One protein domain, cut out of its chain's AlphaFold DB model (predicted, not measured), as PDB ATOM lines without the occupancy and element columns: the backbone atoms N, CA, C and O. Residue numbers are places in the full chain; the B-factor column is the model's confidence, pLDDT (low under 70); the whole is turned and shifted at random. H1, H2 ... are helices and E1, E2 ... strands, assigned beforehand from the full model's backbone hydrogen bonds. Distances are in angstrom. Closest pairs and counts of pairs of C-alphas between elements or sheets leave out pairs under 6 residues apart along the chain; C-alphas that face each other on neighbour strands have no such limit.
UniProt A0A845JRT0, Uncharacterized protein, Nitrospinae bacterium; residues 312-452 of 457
ATOM      1  N   PHE A 312     -19.471  37.233 -47.053       89.62
ATOM      2  CA  PHE A 312     -19.558  38.684 -47.013       89.62
ATOM      3  C   PHE A 312     -21.001  39.131 -47.238       89.62
ATOM      4  O   PHE A 312     -21.564  38.917 -48.311       89.62
ATOM      5  N   ARG A 313     -21.589  39.756 -46.209       90.75
ATOM      6  CA  ARG A 313     -22.987  40.210 -46.211       90.75
ATOM      7  C   ARG A 313     -23.943  39.086 -46.640       90.75
ATOM      8  O   ARG A 313     -23.945  38.049 -45.982       90.75
ATOM      9  N   LEU A 314     -24.743  39.273 -47.696       91.69
ATOM     10  CA  LEU A 314     -25.690  38.261 -48.186       91.69
ATOM     11  C   LEU A 314     -25.024  37.140 -49.001       91.69
ATOM     12  O   LEU A 314     -25.626  36.083 -49.188       91.69
ATOM     13  N   ALA A 315     -23.790  37.337 -49.470       92.00
ATOM     14  CA  ALA A 315     -23.060  36.344 -50.248       92.00
ATOM     15  C   ALA A 315     -22.291  35.388 -49.322       92.00
ATOM     16  O   ALA A 315     -21.299  35.757 -48.687       92.00
ATOM     17  N   HIS A 316     -22.733  34.132 -49.260       93.25
ATOM     18  CA  HIS A 316     -22.120  33.102 -48.425       93.25
ATOM     19  C   HIS A 316     -21.237  32.140 -49.225       93.25
ATOM     20  O   HIS A 316     -21.502  31.837 -50.389       93.25
ATOM     21  N   PHE A 317     -20.201  31.608 -48.579       89.19
ATOM     22  CA  PHE A 317     -19.371  30.550 -49.146       89.19
ATOM     23  C   PHE A 317     -20.227  29.353 -49.580       89.19
ATOM     24  O   PHE A 317     -21.205  28.996 -48.922       89.19
ATOM     25  N   GLY A 318     -19.866  28.740 -50.708       89.88
ATOM     26  CA  GLY A 318     -20.631  27.640 -51.303       89.88
ATOM     27  C   GLY A 318     -21.823  28.064 -52.173       89.88
ATOM     28  O   GLY A 318     -22.405  27.203 -52.840       89.88
ATOM     29  N   MET A 319     -22.175  29.355 -52.222       93.25
ATOM     30  CA  MET A 319     -23.146  29.863 -53.198       93.25
ATOM     31  C   MET A 319     -22.605  29.739 -54.627       93.25
ATOM     32  O   MET A 319     -21.400  29.862 -54.858       93.25
ATOM     33  N   ASP A 320     -23.489  29.476 -55.585       93.62
ATOM     34  CA  ASP A 320     -23.155  29.543 -57.011       93.62
ATOM     35  C   ASP A 320     -23.209  30.980 -57.563       93.62
ATOM     36  O   ASP A 320     -23.593  31.925 -56.875       93.62
ATOM     37  N   ILE A 321     -22.794  31.151 -58.819       89.38
ATOM     38  CA  ILE A 321     -22.727  32.455 -59.499       89.38
ATOM     39  C   ILE A 321     -24.087  33.165 -59.505       89.38
ATOM     40  O   ILE A 321     -24.148  34.357 -59.210       89.38
ATOM     41  N   SER A 322     -25.175  32.456 -59.810       92.81
ATOM     42  CA  SER A 322     -26.521  33.038 -59.891       92.81
ATOM     43  C   SER A 322     -27.022  33.474 -58.515       92.81
ATOM     44  O   SER A 322     -27.593  34.554 -58.370       92.81
ATOM     45  N   GLN A 323     -26.760  32.664 -57.489       95.06
ATOM     46  CA  GLN A 323     -27.065  32.989 -56.098       95.06
ATOM     47  C   GLN A 323     -26.289  34.218 -55.619       95.06
ATOM     48  O   GLN A 323     -26.876  35.097 -54.991       95.06
ATOM     49  N   VAL A 324     -24.997  34.317 -55.947       93.31
ATOM     50  CA  VAL A 324     -24.177  35.484 -55.591       93.31
ATOM     51  C   VAL A 324     -24.626  36.734 -56.345       93.31
ATOM     52  O   VAL A 324     -24.721  37.788 -55.728       93.31
ATOM     53  N   LYS A 325     -24.964  36.637 -57.639       93.75
ATOM     54  CA  LYS A 325     -25.541  37.761 -58.398       93.75
ATOM     55  C   LYS A 325     -26.792  38.307 -57.722       93.75
ATOM     56  O   LYS A 325     -26.869  39.503 -57.464       93.75
ATOM     57  N   LYS A 326     -27.727  37.424 -57.365       94.19
ATOM     58  CA  LYS A 326     -28.946  37.819 -56.658       94.19
ATOM     59  C   LYS A 326     -28.634  38.460 -55.302       94.19
ATOM     60  O   LYS A 326     -29.154  39.525 -54.999       94.19
ATOM     61  N   ALA A 327     -27.738  37.857 -54.522       94.44
ATOM     62  CA  ALA A 327     -27.315  38.410 -53.238       94.44
ATOM     63  C   ALA A 327     -26.709  39.816 -53.384       94.44
ATOM     64  O   ALA A 327     -26.987  40.685 -52.566       94.44
ATOM     65  N   ILE A 328     -25.917  40.055 -54.433       92.12
ATOM     66  CA  ILE A 328     -25.351  41.370 -54.753       92.12
ATOM     67  C   ILE A 328     -26.450  42.374 -55.108       92.12
ATOM     68  O   ILE A 328     -26.421  43.500 -54.620       92.12
ATOM     69  N   GLN A 329     -27.403  41.988 -55.958       93.44
ATOM     70  CA  GLN A 329     -28.513  42.857 -56.355       93.44
ATOM     71  C   GLN A 329     -29.355  43.259 -55.141       93.44
ATOM     72  O   GLN A 329     -29.640  44.441 -54.964       93.44
ATOM     73  N   ASP A 330     -29.675  42.299 -54.272       92.62
ATOM     74  CA  ASP A 330     -30.466  42.531 -53.063       92.62
ATOM     75  C   ASP A 330     -29.707  43.404 -52.040       92.62
ATOM     76  O   ASP A 330     -30.289  44.299 -51.431       92.62
ATOM     77  N   ASP A 331     -28.400  43.182 -51.862       90.25
ATOM     78  CA  ASP A 331     -27.571  43.880 -50.864       90.25
ATOM     79  C   ASP A 331     -27.164  45.294 -51.308       90.25
ATOM     80  O   ASP A 331     -27.206  46.254 -50.536       90.25
ATOM     81  N   PHE A 332     -26.771  45.441 -52.574       88.50
ATOM     82  CA  PHE A 332     -26.239  46.693 -53.106       88.50
ATOM     83  C   PHE A 332     -27.244  47.478 -53.939       88.50
ATOM     84  O   PHE A 332     -26.949  48.625 -54.270       88.50
ATOM     85  N   SER A 333     -28.424  46.932 -54.242       89.81
ATOM     86  CA  SER A 333     -29.432  47.575 -55.100       89.81
ATOM     87  C   SER A 333     -28.838  48.042 -56.435       89.81
ATOM     88  O   SER A 333     -29.080  49.167 -56.866       89.81
ATOM     89  N   ILE A 334     -27.986  47.209 -57.039       85.44
ATOM     90  CA  ILE A 334     -27.347  47.485 -58.331       85.44
ATOM     91  C   ILE A 334     -27.952  46.608 -59.425       85.44
ATOM     92  O   ILE A 334     -28.361  45.476 -59.171       85.44
ATOM     93  N   GLU A 335     -27.988  47.127 -60.647       85.75
ATOM     94  CA  GLU A 335     -28.477  46.399 -61.818       85.75
ATOM     95  C   GLU A 335     -27.504  45.290 -62.257       85.75
ATOM     96  O   GLU A 335     -26.293  45.398 -62.053       85.75
ATOM     97  N   ASP A 336     -28.009  44.230 -62.912       81.31
ATOM     98  CA  ASP A 336     -27.163  43.117 -63.401       81.31
ATOM     99  C   ASP A 336     -26.094  43.580 -64.406       81.31
ATOM    100  O   ASP A 336     -25.014  43.000 -64.467       81.31
ATOM    101  N   SER A 337     -26.368  44.655 -65.153       80.12
ATOM    102  CA  SER A 337     -25.453  45.271 -66.126       80.12
ATOM    103  C   SER A 337     -24.153  45.781 -65.493       80.12
ATOM    104  O   SER A 337     -23.105  45.787 -66.136       80.12
ATOM    105  N   LEU A 338     -24.201  46.168 -64.214       76.00
ATOM    106  CA  LEU A 338     -23.049  46.651 -63.451       76.00
ATOM    107  C   LEU A 338     -22.248  45.507 -62.813       76.00
ATOM    108  O   LEU A 338     -21.159  45.733 -62.280       76.00
ATOM    109  N   ILE A 339     -22.763  44.276 -62.874       84.75
ATOM    110  CA  ILE A 339     -22.112  43.084 -62.341       84.75
ATOM    111  C   ILE A 339     -21.230  42.468 -63.426       84.75
ATOM    112  O   ILE A 339     -21.686  41.740 -64.311       84.75
ATOM    113  N   LYS A 340     -19.924  42.719 -63.336       79.69
ATOM    114  CA  LYS A 340     -18.956  42.207 -64.310       79.69
ATOM    115  C   LYS A 340     -18.599  40.761 -63.988       79.69
ATOM    116  O   LYS A 340     -18.255  40.444 -62.852       79.69
ATOM    117  N   VAL A 341     -18.625  39.888 -64.995       76.25
ATOM    118  CA  VAL A 341     -18.166  38.496 -64.878       76.25
ATOM    119  C   VAL A 341     -16.888  38.325 -65.692       76.25
ATOM    120  O   VAL A 341     -16.896  38.512 -66.905       76.25
ATOM    121  N   THR A 342     -15.791  37.968 -65.030       70.25
ATOM    122  CA  THR A 342     -14.443  37.918 -65.613       70.25
ATOM    123  C   THR A 342     -13.698  36.625 -65.240       70.25
ATOM    124  O   THR A 342     -14.234  35.725 -64.581       70.25
ATOM    125  N   GLY A 343     -12.451  36.503 -65.709       57.81
ATOM    126  CA  GLY A 343     -11.595  35.326 -65.546       57.81
ATOM    127  C   GLY A 343     -11.721  34.337 -66.708       57.81
ATOM    128  O   GLY A 343     -12.778  34.221 -67.325       57.81
ATOM    129  N   GLN A 344     -10.654  33.580 -66.987       52.38
ATOM    130  CA  GLN A 344     -10.597  32.639 -68.123       52.38
ATOM    131  C   GLN A 344     -11.739  31.611 -68.123       52.38
ATOM    132  O   GLN A 344     -12.135  31.114 -69.171       52.38
ATOM    133  N   SER A 345     -12.298  31.310 -66.946       66.94
ATOM    134  CA  SER A 345     -13.431  30.398 -66.792       66.94
ATOM    135  C   SER A 345     -14.710  31.087 -66.298       66.94
ATOM    136  O   SER A 345     -15.586  30.409 -65.760       66.94
ATOM    137  N   LYS A 346     -14.818  32.419 -66.439       75.25
ATOM    138  CA  LYS A 346     -15.938  33.234 -65.925       75.25
ATOM    139  C   LYS A 346     -16.224  32.955 -64.443       75.25
ATOM    140  O   LYS A 346     -17.359  32.742 -64.032       75.25
ATOM    141  N   ASN A 347     -15.158  32.837 -63.654       74.75
ATOM    142  CA  ASN A 347     -15.192  32.422 -62.251       74.75
ATOM    143  C   ASN A 347     -14.904  33.572 -61.280       74.75
ATOM    144  O   ASN A 347     -14.573  33.314 -60.123       74.75
ATOM    145  N   ILE A 348     -14.988  34.816 -61.750       76.31
ATOM    146  CA  ILE A 348     -14.855  36.016 -60.932       76.31
ATOM    147  C   ILE A 348     -16.056  36.912 -61.222       76.31
ATOM    148  O   ILE A 348     -16.360  37.175 -62.382       76.31
ATOM    149  N   ILE A 349     -16.736  37.370 -60.176       85.69
ATOM    150  CA  ILE A 349     -17.729  38.442 -60.260       85.69
ATOM    151  C   ILE A 349     -17.128  39.680 -59.607       85.69
ATOM    152  O   ILE A 349     -16.623  39.576 -58.493       85.69
ATOM    153  N   ALA A 350     -17.193  40.832 -60.265       81.06
ATOM    154  CA  ALA A 350     -16.681  42.093 -59.748       81.06
ATOM    155  C   ALA A 350     -17.747  43.190 -59.796       81.06
ATOM    156  O   ALA A 350     -18.470  43.326 -60.785       81.06
ATOM    157  N   ILE A 351     -17.804  43.982 -58.728       86.31
ATOM    158  CA  ILE A 351     -18.640  45.180 -58.614       86.31
ATOM    159  C   ILE A 351     -17.815  46.325 -58.029       86.31
ATOM    160  O   ILE A 351     -16.860  46.086 -57.289       86.31
ATOM    161  N   SER A 352     -18.219  47.557 -58.317       83.50
ATOM    162  CA  SER A 352     -17.716  48.753 -57.638       83.50
ATOM    163  C   SER A 352     -18.854  49.378 -56.840       83.50
ATOM    164  O   SER A 352     -19.977  49.478 -57.333       83.50
ATOM    165  N   THR A 353     -18.596  49.759 -55.592       81.25
ATOM    166  CA  THR A 353     -19.624  50.307 -54.704       81.25
ATOM    167  C   THR A 353     -19.027  51.246 -53.666       81.25
ATOM    168  O   THR A 353     -17.968  50.977 -53.116       81.25
ATOM    169  N   ASN A 354     -19.738  52.321 -53.345       82.31
ATOM    170  CA  ASN A 354     -19.425  53.218 -52.230       82.31
ATOM    171  C   ASN A 354     -20.201  52.864 -50.944       82.31
ATOM    172  O   ASN A 354     -20.047  53.518 -49.919       82.31
ATOM    173  N   LYS A 355     -21.025  51.801 -50.958       83.06
ATOM    174  CA  LYS A 355     -21.893  51.392 -49.831       83.06
ATOM    175  C   LYS A 355     -21.162  50.637 -48.711       83.06
ATOM    176  O   LYS A 355     -21.795  50.126 -47.782       83.06
ATOM    177  N   LEU A 356     -19.843  50.484 -48.822       81.19
ATOM    178  CA  LEU A 356     -19.013  49.732 -47.874       81.19
ATOM    179  C   LEU A 356     -18.247  50.612 -46.891       81.19
ATOM    180  O   LEU A 356     -17.590  50.072 -46.002       81.19
ATOM    181  N   SER A 357     -18.364  51.929 -47.019       74.75
ATOM    182  CA  SER A 357     -17.827  52.876 -46.057       74.75
ATOM    183  C   SER A 357     -18.823  54.001 -45.790       74.75
ATOM    184  O   SER A 357     -19.638  54.350 -46.638       74.75
ATOM    185  N   GLU A 358     -18.763  54.562 -44.585       69.25
ATOM    186  CA  GLU A 358     -19.638  55.654 -44.141       69.25
ATOM    187  C   GLU A 358     -19.335  56.973 -44.860       69.25
ATOM    188  O   GLU A 358     -20.206  57.833 -44.937       69.25
ATOM    189  N   LYS A 359     -18.117  57.126 -45.395       69.31
ATOM    190  CA  LYS A 359     -17.669  58.336 -46.095       69.31
ATOM    191  C   LYS A 359     -17.626  58.180 -47.617       69.31
ATOM    192  O   LYS A 359     -17.127  59.061 -48.307       69.31
ATOM    193  N   GLY A 360     -18.201  57.095 -48.141       58.62
ATOM    194  CA  GLY A 360     -18.395  56.908 -49.577       58.62
ATOM    195  C   GLY A 360     -17.148  56.494 -50.361       58.62
ATOM    196  O   GLY A 360     -17.177  56.574 -51.586       58.62
ATOM    197  N   GLU A 361     -16.084  56.026 -49.701       76.44
ATOM    198  CA  GLU A 361     -14.913  55.454 -50.371       76.44
ATOM    199  C   GLU A 361     -15.343  54.336 -51.326       76.44
ATOM    200  O   GLU A 361     -16.046  53.394 -50.937       76.44
ATOM    201  N   ILE A 362     -14.906  54.438 -52.582       78.94
ATOM    202  CA  ILE A 362     -15.218  53.440 -53.596       78.94
ATOM    203  C   ILE A 362     -14.430  52.169 -53.278       78.94
ATOM    204  O   ILE A 362     -13.207  52.163 -53.132       78.94
ATOM    205  N   ALA A 363     -15.168  51.073 -53.156       79.88
ATOM    206  CA  ALA A 363     -14.640  49.743 -52.950       79.88
ATOM    207  C   ALA A 363     -14.929  48.877 -54.174       79.88
ATOM    208  O   ALA A 363     -16.077  48.757 -54.616       79.88
ATOM    209  N   SER A 364     -13.901  48.208 -54.685       83.75
ATOM    210  CA  SER A 364     -14.072  47.092 -55.606       83.75
ATOM    211  C   SER A 364     -14.287  45.813 -54.805       83.75
ATOM    212  O   SER A 364     -13.453  45.451 -53.973       83.75
ATOM    213  N   VAL A 365     -15.399  45.116 -55.046       87.31
ATOM    214  CA  VAL A 365     -15.681  43.809 -54.444       87.31
ATOM    215  C   VAL A 365     -15.585  42.736 -55.512       87.31
ATOM    216  O   VAL A 365     -16.294  42.788 -56.516       87.31
ATOM    217  N   GLN A 366     -14.737  41.741 -55.280       85.19
ATOM    218  CA  GLN A 366     -14.542  40.599 -56.161       85.19
ATOM    219  C   GLN A 366     -14.921  39.303 -55.447       85.19
ATOM    220  O   GLN A 366     -14.405  38.992 -54.376       85.19
ATOM    221  N   TYR A 367     -15.778  38.512 -56.077       87.94
ATOM    222  CA  TYR A 367     -16.217  37.198 -55.627       87.94
ATOM    223  C   TYR A 367     -15.585  36.145 -56.531       87.94
ATOM    224  O   TYR A 367     -15.824  36.130 -57.737       87.94
ATOM    225  N   LEU A 368     -14.753  35.276 -55.963       85.50
ATOM    226  CA  LEU A 368     -13.996  34.268 -56.694       85.50
ATOM    227  C   LEU A 368     -14.561  32.878 -56.406       85.50
ATOM    228  O   LEU A 368     -14.735  32.470 -55.250       85.50
ATOM    229  N   PHE A 369     -14.792  32.137 -57.483       84.44
ATOM    230  CA  PHE A 369     -15.429  30.829 -57.471       84.44
ATOM    231  C   PHE A 369     -14.431  29.720 -57.819       84.44
ATOM    232  O   PHE A 369     -13.471  29.939 -58.568       84.44
ATOM    233  N   THR A 370     -14.683  28.504 -57.325       81.19
ATOM    234  CA  THR A 370     -13.971  27.304 -57.785       81.19
ATOM    235  C   THR A 370     -14.153  27.120 -59.289       81.19
ATOM    236  O   THR A 370     -15.205  27.419 -59.851       81.19
ATOM    237  N   ILE A 371     -13.128  26.606 -59.968       76.94
ATOM    238  CA  ILE A 371     -13.189  26.417 -61.426       76.94
ATOM    239  C   ILE A 371     -14.160  25.288 -61.790       76.94
ATOM    240  O   ILE A 371     -14.941  25.456 -62.726       76.94
ATOM    241  N   LYS A 372     -14.114  24.175 -61.043       81.50
ATOM    242  CA  LYS A 372     -14.910  22.965 -61.297       81.50
ATOM    243  C   LYS A 372     -16.379  23.162 -60.928       81.50
ATOM    244  O   LYS A 372     -17.237  23.097 -61.798       81.50
ATOM    245  N   ASP A 373     -16.640  23.477 -59.662       85.31
ATOM    246  CA  ASP A 373     -18.001  23.436 -59.105       85.31
ATOM    247  C   ASP A 373     -18.679  24.813 -59.043       85.31
ATOM    248  O   ASP A 373     -19.809  24.928 -58.571       85.31
ATOM    249  N   LYS A 374     -17.985  25.872 -59.494       87.19
ATOM    250  CA  LYS A 374     -18.460  27.268 -59.502       87.19
ATOM    251  C   LYS A 374     -19.034  27.712 -58.159       87.19
ATOM    252  O   LYS A 374     -20.039  28.416 -58.106       87.19
ATOM    253  N   LYS A 375     -18.384  27.311 -57.065       90.94
ATOM    254  CA  LYS A 375     -18.783  27.663 -55.700       90.94
ATOM    255  C   LYS A 375     -17.949  28.808 -55.159       90.94
ATOM    256  O   LYS A 375     -16.734  28.811 -55.339       90.94
ATOM    257  N   LEU A 376     -18.596  29.767 -54.498       89.38
ATOM    258  CA  LEU A 376     -17.935  30.914 -53.889       89.38
ATOM    259  C   LEU A 376     -16.974  30.443 -52.798       89.38
ATOM    260  O   LEU A 376     -17.396  29.794 -51.839       89.38
ATOM    261  N   ILE A 377     -15.700  30.801 -52.937       87.44
ATOM    262  CA  ILE A 377     -14.639  30.400 -51.999       87.44
ATOM    263  C   ILE A 377     -13.845  31.574 -51.453       87.44
ATOM    264  O   ILE A 377     -13.221  31.452 -50.402       87.44
ATOM    265  N   ARG A 378     -13.850  32.714 -52.144       85.25
ATOM    266  CA  ARG A 378     -13.092  33.883 -51.715       85.25
ATOM    267  C   ARG A 378     -13.818  35.161 -52.093       85.25
ATOM    268  O   ARG A 378     -14.335  35.267 -53.200       85.25
ATOM    269  N   ILE A 379     -13.822  36.123 -51.181       89.44
ATOM    270  CA  ILE A 379     -14.264  37.492 -51.434       89.44
ATOM    271  C   ILE A 379     -13.087  38.419 -51.160       89.44
ATOM    272  O   ILE A 379     -12.405  38.274 -50.146       89.44
ATOM    273  N   HIS A 380     -12.859  39.365 -52.057       83.56
ATOM    274  CA  HIS A 380     -11.928  40.467 -51.875       83.56
ATOM    275  C   HIS A 380     -12.679  41.775 -51.918       83.56
ATOM    276  O   HIS A 380     -13.459  41.999 -52.832       83.56
ATOM    277  N   VAL A 381     -12.402  42.640 -50.959       87.38
ATOM    278  CA  VAL A 381     -12.808  44.037 -50.982       87.38
ATOM    279  C   VAL A 381     -11.536  44.862 -51.020       87.38
ATOM    280  O   VAL A 381     -10.650  44.658 -50.190       87.38
ATOM    281  N   ILE A 382     -11.424  45.749 -51.998       82.94
ATOM    282  CA  ILE A 382     -10.298  46.667 -52.137       82.94
ATOM    283  C   ILE A 382     -10.867  48.075 -52.114       82.94
ATOM    284  O   ILE A 382     -11.650  48.422 -52.993       82.94
ATOM    285  N   TRP A 383     -10.485  48.856 -51.112       85.62
ATOM    286  CA  TRP A 383     -10.747  50.290 -51.082       85.62
ATOM    287  C   TRP A 383      -9.568  51.019 -51.700       85.62
ATOM    288  O   TRP A 383      -8.411  50.726 -51.376       85.62
ATOM    289  N   GLU A 384      -9.877  51.969 -52.570       72.81
ATOM    290  CA  GLU A 384      -8.882  52.869 -53.137       72.81
ATOM    291  C   GLU A 384      -8.255  53.743 -52.033       72.81
ATOM    292  O   GLU A 384      -8.857  53.955 -50.966       72.81
ATOM    293  N   PRO A 385      -7.008  54.204 -52.222       77.44
ATOM    294  CA  PRO A 385      -6.400  55.144 -51.301       77.44
ATOM    295  C   PRO A 385      -7.250  56.410 -51.190       77.44
ATOM    296  O   PRO A 385      -7.601  57.031 -52.184       77.44
ATOM    297  N   SER A 386      -7.568  56.800 -49.965       75.88
ATOM    298  CA  SER A 386      -8.240  58.056 -49.656       75.88
ATOM    299  C   SER A 386      -7.774  58.525 -48.284       75.88
ATOM    300  O   SER A 386      -7.253  57.732 -47.493       75.88
ATOM    301  N   GLU A 387      -8.040  59.783 -47.951       74.19
ATOM    302  CA  GLU A 387      -7.741  60.340 -46.626       74.19
ATOM    303  C   GLU A 387      -8.427  59.580 -45.476       74.19
ATOM    304  O   GLU A 387      -8.010  59.641 -44.318       74.19
ATOM    305  N   ASN A 388      -9.492  58.838 -45.783       79.44
ATOM    306  CA  ASN A 388     -10.280  58.101 -44.807       79.44
ATOM    307  C   ASN A 388      -9.918  56.616 -44.736       79.44
ATOM    308  O   ASN A 388     -10.291  55.947 -43.768       79.44
ATOM    309  N   THR A 389      -9.132  56.114 -45.689       79.94
ATOM    310  CA  THR A 389      -8.794  54.693 -45.782       79.94
ATOM    311  C   THR A 389      -7.982  54.228 -44.564       79.94
ATOM    312  O   THR A 389      -8.223  53.133 -44.058       79.94
ATOM    313  N   ASP A 390      -7.113  55.074 -43.998       83.88
ATOM    314  CA  ASP A 390      -6.394  54.794 -42.740       83.88
ATOM    315  C   ASP A 390      -7.339  54.683 -41.532       83.88
ATOM    316  O   ASP A 390      -7.202  53.797 -40.680       83.88
ATOM    317  N   ASN A 391      -8.349  55.553 -41.463       86.56
ATOM    318  CA  ASN A 391      -9.353  55.523 -40.401       86.56
ATOM    319  C   ASN A 391     -10.252  54.290 -40.525       86.56
ATOM    320  O   ASN A 391     -10.555  53.635 -39.522       86.56
ATOM    321  N   LEU A 392     -10.645  53.938 -41.752       86.38
ATOM    322  CA  LEU A 392     -11.379  52.716 -42.051       86.38
ATOM    323  C   LEU A 392     -10.558  51.481 -41.662       86.38
ATOM    324  O   LEU A 392     -11.067  50.599 -40.969       86.38
ATOM    325  N   ALA A 393      -9.275  51.449 -42.023       87.50
ATOM    326  CA  ALA A 393      -8.334  50.404 -41.646       87.50
ATOM    327  C   ALA A 393      -8.255  50.237 -40.122       87.50
ATOM    328  O   ALA A 393      -8.406  49.124 -39.611       87.50
ATOM    329  N   ALA A 394      -8.092  51.333 -39.377       87.88
ATOM    330  CA  ALA A 394      -8.069  51.315 -37.917       87.88
ATOM    331  C   ALA A 394      -9.407  50.834 -37.319       87.88
ATOM    332  O   ALA A 394      -9.418  49.995 -36.411       87.88
ATOM    333  N   LYS A 395     -10.542  51.311 -37.848       90.00
ATOM    334  CA  LYS A 395     -11.895  50.924 -37.412       90.00
ATOM    335  C   LYS A 395     -12.144  49.433 -37.618       90.00
ATOM    336  O   LYS A 395     -12.539  48.747 -36.673       90.00
ATOM    337  N   LEU A 396     -11.864  48.925 -38.816       88.81
ATOM    338  CA  LEU A 396     -11.999  47.511 -39.159       88.81
ATOM    339  C   LEU A 396     -11.059  46.648 -38.312       88.81
ATOM    340  O   LEU A 396     -11.494  45.654 -37.738       88.81
ATOM    341  N   THR A 397      -9.802  47.066 -38.138       89.06
ATOM    342  CA  THR A 397      -8.833  46.367 -37.280       89.06
ATOM    343  C   THR A 397      -9.355  46.244 -35.852       89.06
ATOM    344  O   THR A 397      -9.343  45.150 -35.283       89.06
ATOM    345  N   ARG A 398      -9.884  47.333 -35.279       87.62
ATOM    346  CA  ARG A 398     -10.476  47.338 -33.934       87.62
ATOM    347  C   ARG A 398     -11.703  46.432 -33.860       87.62
ATOM    348  O   ARG A 398     -11.822  45.648 -32.919       87.62
ATOM    349  N   GLN A 399     -12.588  46.506 -34.853       86.25
ATOM    350  CA  GLN A 399     -13.787  45.676 -34.930       86.25
ATOM    351  C   GLN A 399     -13.426  44.186 -34.983       86.25
ATOM    352  O   GLN A 399     -13.923  43.407 -34.168       86.25
ATOM    353  N   PHE A 400     -12.521  43.785 -35.874       87.19
ATOM    354  CA  PHE A 400     -12.108  42.389 -36.014       87.19
ATOM    355  C   PHE A 400     -11.319  41.885 -34.806       87.19
ATOM    356  O   PHE A 400     -11.543  40.763 -34.357       87.19
ATOM    357  N   SER A 401     -10.472  42.726 -34.208       85.81
ATOM    358  CA  SER A 401      -9.763  42.394 -32.962       85.81
ATOM    359  C   SER A 401     -10.708  42.189 -31.779       85.81
ATOM    360  O   SER A 401     -10.407  41.406 -30.884       85.81
ATOM    361  N   SER A 402     -11.866  42.857 -31.771       84.06
ATOM    362  CA  SER A 402     -12.884  42.683 -30.726       84.06
ATOM    363  C   SER A 402     -13.774  41.446 -30.920       84.06
ATOM    364  O   SER A 402     -14.574  41.110 -30.042       84.06
ATOM    365  N   SER A 403     -13.659  40.759 -32.061       81.75
ATOM    366  CA  SER A 403     -14.489  39.601 -32.379       81.75
ATOM    367  C   SER A 403     -14.172  38.406 -31.477       81.75
ATOM    368  O   SER A 403     -13.033  37.960 -31.385       81.75
ATOM    369  N   LYS A 404     -15.210  37.815 -30.871       81.50
ATOM    370  CA  LYS A 404     -15.083  36.594 -30.052       81.50
ATOM    371  C   LYS A 404     -14.960  35.307 -30.876       81.50
ATOM    372  O   LYS A 404     -14.653  34.261 -30.311       81.50
ATOM    373  N   PHE A 405     -15.248  35.356 -32.179       81.94
ATOM    374  CA  PHE A 405     -15.287  34.169 -33.044       81.94
ATOM    375  C   PHE A 405     -14.077  34.047 -33.978       81.94
ATOM    376  O   PHE A 405     -13.874  32.977 -34.546       81.94
ATOM    377  N   LEU A 406     -13.272  35.104 -34.127       82.94
ATOM    378  CA  LEU A 406     -12.026  35.070 -34.888       82.94
ATOM    379  C   LEU A 406     -10.846  34.931 -33.930       82.94
ATOM    380  O   LEU A 406     -10.608  35.785 -33.080       82.94
ATOM    381  N   LYS A 407     -10.074  33.859 -34.086       83.75
ATOM    382  CA  LYS A 407      -8.791  33.704 -33.406       83.75
ATOM    383  C   LYS A 407      -7.745  34.476 -34.196       83.75
ATOM    384  O   LYS A 407      -7.366  34.044 -35.288       83.75
ATOM    385  N   SER A 408      -7.320  35.618 -33.659       77.00
ATOM    386  CA  SER A 408      -6.299  36.466 -34.275       77.00
ATOM    387  C   SER A 408      -4.979  35.712 -34.430       77.00
ATOM    388  O   SER A 408      -4.536  35.041 -33.497       77.00
ATOM    389  N   GLN A 409      -4.327  35.874 -35.574       68.69
ATOM    390  CA  GLN A 409      -2.972  35.402 -35.824       68.69
ATOM    391  C   GLN A 409      -2.100  36.615 -36.133       68.69
ATOM    392  O   GLN A 409      -2.399  37.387 -37.041       68.69
ATOM    393  N   THR A 410      -1.029  36.794 -35.368       57.22
ATOM    394  CA  THR A 410       0.017  37.770 -35.681       57.22
ATOM    395  C   THR A 410       0.982  37.155 -36.679       57.22
ATOM    396  O   THR A 410       1.823  36.334 -36.320       57.22
ATOM    397  N   THR A 411       0.863  37.555 -37.935       53.88
ATOM    398  CA  THR A 411       1.899  37.393 -38.953       53.88
ATOM    399  C   THR A 411       2.833  38.596 -38.870       53.88
ATOM    400  O   THR A 411       2.380  39.733 -38.829       53.88
ATOM    401  N   GLY A 412       4.148  38.367 -38.817       53.22
ATOM    402  CA  GLY A 412       5.164  39.428 -38.734       53.22
ATOM    403  C   GLY A 412       5.345  40.246 -40.022       53.22
ATOM    404  O   GLY A 412       6.436  40.749 -40.263       53.22
ATOM    405  N   GLU A 413       4.322  40.332 -40.877       61.50
ATOM    406  CA  GLU A 413       4.351  41.116 -42.115       61.50
ATOM    407  C   GLU A 413       3.935  42.564 -41.821       61.50
ATOM    408  O   GLU A 413       2.833  42.805 -41.336       61.50
ATOM    409  N   SER A 414       4.796  43.531 -42.154       64.56
ATOM    410  CA  SER A 414       4.606  44.962 -41.851       64.56
ATOM    411  C   SER A 414       3.342  45.588 -42.449       64.56
ATOM    412  O   SER A 414       2.844  46.576 -41.922       64.56
ATOM    413  N   ASP A 415       2.826  45.024 -43.540       77.25
ATOM    414  CA  ASP A 415       1.670  45.561 -44.268       77.25
ATOM    415  C   ASP A 415       0.350  44.883 -43.869       77.25
ATOM    416  O   ASP A 415      -0.723  45.265 -44.340       77.25
ATOM    417  N   GLN A 416       0.405  43.857 -43.015       83.69
ATOM    418  CA  GLN A 416      -0.780  43.155 -42.549       83.69
ATOM    419  C   GLN A 416      -1.321  43.786 -41.266       83.69
ATOM    420  O   GLN A 416      -0.671  43.788 -40.227       83.69
ATOM    421  N   LEU A 417      -2.558  44.272 -41.339       85.75
ATOM    422  CA  LEU A 417      -3.239  44.932 -40.228       85.75
ATOM    423  C   LEU A 417      -3.954  43.933 -39.316       85.75
ATOM    424  O   LEU A 417      -3.984  44.102 -38.100       85.75
ATOM    425  N   TYR A 418      -4.531  42.879 -39.900       88.88
ATOM    426  CA  TYR A 418      -5.218  41.824 -39.161       88.88
ATOM    427  C   TYR A 418      -5.215  40.497 -39.936       88.88
ATOM    428  O   TYR A 418      -5.349  40.472 -41.161       88.88
ATOM    429  N   SER A 419      -5.106  39.378 -39.218       89.62
ATOM    430  CA  SER A 419      -5.484  38.038 -39.690       89.62
ATOM    431  C   SER A 419      -6.253  37.344 -38.585       89.62
ATOM    432  O   SER A 419      -5.827  37.373 -37.430       89.62
ATOM    433  N   GLY A 420      -7.337  36.662 -38.924       89.38
ATOM    434  CA  GLY A 420      -8.066  35.835 -37.976       89.38
ATOM    435  C   GLY A 420      -8.733  34.657 -38.662       89.38
ATOM    436  O   GLY A 420      -9.174  34.772 -39.803       89.38
ATOM    437  N   LYS A 421      -8.819  33.527 -37.955       91.19
ATOM    438  CA  LYS A 421      -9.565  32.351 -38.418       91.19
ATOM    439  C   LYS A 421     -10.720  32.027 -37.490       91.19
ATOM    440  O   LYS A 421     -10.586  32.158 -36.272       91.19
ATOM    441  N   ASP A 422     -11.840  31.601 -38.056       88.12
ATOM    442  CA  ASP A 422     -12.962  31.086 -37.275       88.12
ATOM    443  C   ASP A 422     -12.745  29.615 -36.857       88.12
ATOM    444  O   ASP A 422     -11.716  29.000 -37.148       88.12
ATOM    445  N   SER A 423     -13.719  29.029 -36.155       85.69
ATOM    446  CA  SER A 423     -13.669  27.622 -35.729       85.69
ATOM    447  C   SER A 423     -13.697  26.606 -36.875       85.69
ATOM    448  O   SER A 423     -13.361  25.449 -36.646       85.69
ATOM    449  N   HIS A 424     -14.113  27.013 -38.075       85.56
ATOM    450  CA  HIS A 424     -14.164  26.169 -39.271       85.56
ATOM    451  C   HIS A 424     -12.910  26.333 -40.144       85.56
ATOM    452  O   HIS A 424     -12.800  25.685 -41.178       85.56
ATOM    453  N   GLY A 425     -11.968  27.191 -39.734       87.38
ATOM    454  CA  GLY A 425     -10.743  27.485 -40.471       87.38
ATOM    455  C   GLY A 425     -10.887  28.587 -41.521       87.38
ATOM    456  O   GLY A 425      -9.890  28.908 -42.172       87.38
ATOM    457  N   ASN A 426     -12.077  29.176 -41.684       87.81
ATOM    458  CA  ASN A 426     -12.295  30.284 -42.611       87.81
ATOM    459  C   ASN A 426     -11.491  31.495 -42.146       87.81
ATOM    460  O   ASN A 426     -11.479  31.815 -40.956       87.81
ATOM    461  N   GLU A 427     -10.840  32.174 -43.079       89.81
ATOM    462  CA  GLU A 427      -9.898  33.246 -42.790       89.81
ATOM    463  C   GLU A 427     -10.444  34.609 -43.203       89.81
ATOM    464  O   GLU A 427     -11.039  34.774 -44.269       89.81
ATOM    465  N   LEU A 428     -10.192  35.598 -42.349       90.19
ATOM    466  CA  LEU A 428     -10.370  37.011 -42.631       90.19
ATOM    467  C   LEU A 428      -9.014  37.707 -42.503       90.19
ATOM    468  O   LEU A 428      -8.385  37.644 -41.446       90.19
ATOM    469  N   LYS A 429      -8.576  38.381 -43.568       90.06
ATOM    470  CA  LYS A 429      -7.310  39.127 -43.617       90.06
ATOM    471  C   LYS A 429      -7.565  40.571 -44.026       90.06
ATOM    472  O   LYS A 429      -8.218  40.807 -45.034       90.06
ATOM    473  N   LEU A 430      -7.019  41.512 -43.263       89.31
ATOM    474  CA  LEU A 430      -6.989  42.939 -43.580       89.31
ATOM    475  C   LEU A 430      -5.527  43.363 -43.752       89.31
ATOM    476  O   LEU A 430      -4.704  43.108 -42.869       89.31
ATOM    477  N   SER A 431      -5.187  43.991 -44.871       87.56
ATOM    478  CA  SER A 431      -3.814  44.413 -45.168       87.56
ATOM    479  C   SER A 431      -3.770  45.573 -46.149       87.56
ATOM    480  O   SER A 431      -4.651  45.699 -46.998       87.56
ATOM    481  N   TRP A 432      -2.701  46.355 -46.091       84.31
ATOM    482  CA  TRP A 432      -2.349  47.287 -47.152       84.31
ATOM    483  C   TRP A 432      -1.854  46.529 -48.382       84.31
ATOM    484  O   TRP A 432      -1.065  45.586 -48.271       84.31
ATOM    485  N   VAL A 433      -2.306  46.934 -49.566       78.81
ATOM    486  CA  VAL A 433      -1.770  46.416 -50.827       78.81
ATOM    487  C   VAL A 433      -0.359  46.977 -51.015       78.81
ATOM    488  O   VAL A 433      -0.127  48.178 -50.873       78.81
ATOM    489  N   LYS A 434       0.610  46.100 -51.296       69.88
ATOM    490  CA  LYS A 434       2.002  46.498 -51.540       69.88
ATOM    491  C   LYS A 434       2.099  47.262 -52.859       69.88
ATOM    492  O   LYS A 434       1.763  46.707 -53.903       69.88
ATOM    493  N   ASN A 435       2.617  48.488 -52.813       54.28
ATOM    494  CA  ASN A 435       2.997  49.216 -54.020       54.28
ATOM    495  C   ASN A 435       4.302  48.631 -54.588       54.28
ATOM    496  O   ASN A 435       5.282  48.526 -53.846       54.28
ATOM    497  N   PRO A 436       4.360  48.277 -55.883       42.78
ATOM    498  CA  PRO A 436       5.587  47.786 -56.507       42.78
ATOM    499  C   PRO A 436       6.676  48.868 -56.663       42.78
ATOM    500  O   PRO A 436       7.827  48.518 -56.908       42.78
ATOM    501  N   THR A 437       6.350  50.159 -56.506       41.59
ATOM    502  CA  THR A 437       7.214  51.287 -56.916       41.59
ATOM    503  C   THR A 437       7.619  52.293 -55.826       41.59
ATOM    504  O   THR A 437       8.205  53.317 -56.163       41.59
ATOM    505  N   GLY A 438       7.425  52.046 -54.522       41.81
ATOM    506  CA  GLY A 438       8.025  52.955 -53.527       41.81
ATOM    507  C   GLY A 438       7.631  52.779 -52.062       41.81
ATOM    508  O   GLY A 438       6.521  52.374 -51.729       41.81
ATOM    509  N   ASN A 439       8.563  53.156 -51.181       42.34
ATOM    510  CA  ASN A 439       8.529  53.025 -49.716       42.34
ATOM    511  C   ASN A 439       7.552  53.967 -48.977       42.34
ATOM    512  O   ASN A 439       7.595  54.036 -47.750       42.34
ATOM    513  N   SER A 440       6.661  54.688 -49.666       48.97
ATOM    514  CA  SER A 440       5.682  55.534 -48.971       48.97
ATOM    515  C   SER A 440       4.559  54.678 -48.375       48.97
ATOM    516  O   SER A 440       3.964  53.828 -49.043       48.97
ATOM    517  N   LEU A 441       4.303  54.863 -47.079       52.03
ATOM    518  CA  LEU A 441       3.162  54.282 -46.357       52.03
ATOM    519  C   LEU A 441       1.866  55.071 -46.591       52.03
ATOM    520  O   LEU A 441       0.795  54.550 -46.308       52.03
ATOM    521  N   LYS A 442       1.956  56.301 -47.116       52.22
ATOM    522  CA  LYS A 442       0.794  57.140 -47.419       52.22
ATOM    523  C   LYS A 442       0.213  56.746 -48.778       52.22
ATOM    524  O   LYS A 442       0.974  56.536 -49.721       52.22
ATOM    525  N   ASN A 443      -1.113  56.660 -48.854       62.12
ATOM    526  CA  ASN A 443      -1.901  56.335 -50.050       62.12
ATOM    527  C   ASN A 443      -1.755  54.888 -50.561       62.12
ATOM    528  O   ASN A 443      -1.530  54.654 -51.748       62.12
ATOM    529  N   ARG A 444      -1.907  53.890 -49.681       74.31
ATOM    530  CA  ARG A 444      -2.004  52.482 -50.105       74.31
ATOM    531  C   ARG A 444      -3.463  52.026 -50.175       74.31
ATOM    532  O   ARG A 444      -4.238  52.383 -49.292       74.31
ATOM    533  N   PRO A 445      -3.844  51.200 -51.165       82.12
ATOM    534  CA  PRO A 445      -5.161  50.584 -51.166       82.12
ATOM    535  C   PRO A 445      -5.306  49.657 -49.958       82.12
ATOM    536  O   PRO A 445      -4.380  48.908 -49.618       82.12
ATOM    537  N   LEU A 446      -6.471  49.673 -49.322       86.62
ATOM    538  CA  LEU A 446      -6.791  48.756 -48.232       86.62
ATOM    539  C   LEU A 446      -7.465  47.517 -48.808       86.62
ATOM    540  O   LEU A 446      -8.426  47.626 -49.561       86.62
ATOM    541  N   SER A 447      -7.000  46.330 -48.431       87.69
ATOM    542  CA  SER A 447      -7.586  45.064 -48.860       87.69
ATOM    543  C   SER A 447      -8.149  44.286 -47.678       87.69
ATOM    544  O   SER A 447      -7.450  44.048 -46.692       87.69
ATOM    545  N   LEU A 448      -9.398  43.842 -47.809       89.31
ATOM    546  CA  LEU A 448     -10.053  42.880 -46.932       89.31
ATOM    547  C   LEU A 448     -10.382  41.611 -47.720       89.31
ATOM    548  O   LEU A 448     -11.150  41.627 -48.677       89.31
ATOM    549  N   SER A 449      -9.819  40.490 -47.292       87.81
ATOM    550  CA  SER A 449     -10.041  39.167 -47.866       87.81
ATOM    551  C   SER A 449     -10.852  38.294 -46.915       87.81
ATOM    552  O   SER A 449     -10.487  38.153 -45.749       87.81
ATOM    553  N   TYR A 450     -11.880  37.638 -47.443       89.62
ATOM    554  CA  TYR A 450     -12.587  36.521 -46.821       89.62
ATOM    555  C   TYR A 450     -12.247  35.260 -47.609       89.62
ATOM    556  O   TYR A 450     -12.437  35.230 -48.825       89.62
ATOM    557  N   LEU A 451     -11.765  34.217 -46.943       88.25
ATOM    558  CA  LEU A 451     -11.370  32.962 -47.575       88.25
ATOM    559  C   LEU A 451     -12.030  31.782 -46.864       88.25
ATOM    560  O   LEU A 451     -11.875  31.614 -45.654       88.25
ATOM    561  N   ALA A 452     -12.750  30.960 -47.623       88.50
ATOM    562  CA  ALA A 452     -13.296  29.709 -47.125       88.50
ATOM    563  C   ALA A 452     -12.169  28.707 -46.878       88.50
ATOM    564  O   ALA A 452     -11.268  28.557 -47.709       88.50
TER     565      ALA A 452
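What this domain is: This is residues 312 to 452 of the 457 residues of an uncharacterized protein of Nitrospinae bacterium (UniProt A0A845JRT0). What does the model look like? One twisted sheet of seven strands makes a wall, and two helices, well separated, cover one face of it: H1 over E2 and E3 towards one edge, H2 over E6 and E5 at the other. What is it built of? The printed part has 141 residues, in the order H1 E1 E2 E3 E4 H2 E5 E6 E7; the sheet runs E1 - E2 - E3 - E4 - E7 - E6 - E5, all antiparallel, and the class is mixed, helices and strands, with 67 residues, under half, in named elements. How large is it? It is compact, with a radius of gyration of the C-alphas of 15.4 A and spans of 38 by 33 by 29 A.

Where its parts are: Where are the strands? E1 is residues 340 to 342, E2 348 to 353, E3 363 to 369 with 19.5 A from first to last C-alpha, and E4 376 to 383 with 20.9 A. E5 is residues 416 to 421, E6 427 to 432, and E7 446 to 451, ending at C-alpha 451 (-11.370, 32.962, -47.575). Where are the helices? H1, residues 321 to 332, begins at C-alpha 321 (-22.727, 32.455, -59.499) and is 16.0 A long; H2, residues 389 to 401, is 17.8 A long.

How they stand to each other: How is the sheet joined? E4 and E7 are antiparallel at 171 degrees, with N 381 and O 448 2.8 A apart, within hydrogen-bond range. E1 E2 E3 E4 and E5 E6 E7 are each a meander, each strand the antiparallel neighbour of the one before; within hydrogen-bond range are N 351 and O 365 across E2 and E3, 2.9 A apart, and N 429 and O 449 across E6 and E7, 2.9 A apart. E1 and E5 are the edge strands. Where do the helices stand? H1 and H2 are on the same face, two layers with the sheet, and apart from each other. H1 runs along the strands at a height over the sheet of 10.0 A, its Phe 332 and Thr 353 of E2 having C-alphas 7.7 A apart, the closest of the two elements. H2 runs along the strands at 8.8 A, and the C-alphas of Thr 397 and Tyr 418 of E5, the closest, are 6.1 A apart. Are the helix backbones complete? In H1 and H2 every O i to N i+4 pair is within hydrogen-bond range.

The domain as a whole: How far does it reach? The C-alphas farthest apart, Ser 322 and Asn 439, are 41.6 A apart, and the printed part has no cut. Which links are long? Those from H2 to E5 and from E6 to E7; in the first, residues 407 to 408 pair antiparallel with 420 to 421 of E5. Where is confidence low? The pLDDT is under 70 in residues 343 to 345, 358 to 360, 409 to 414 and 434 to 443.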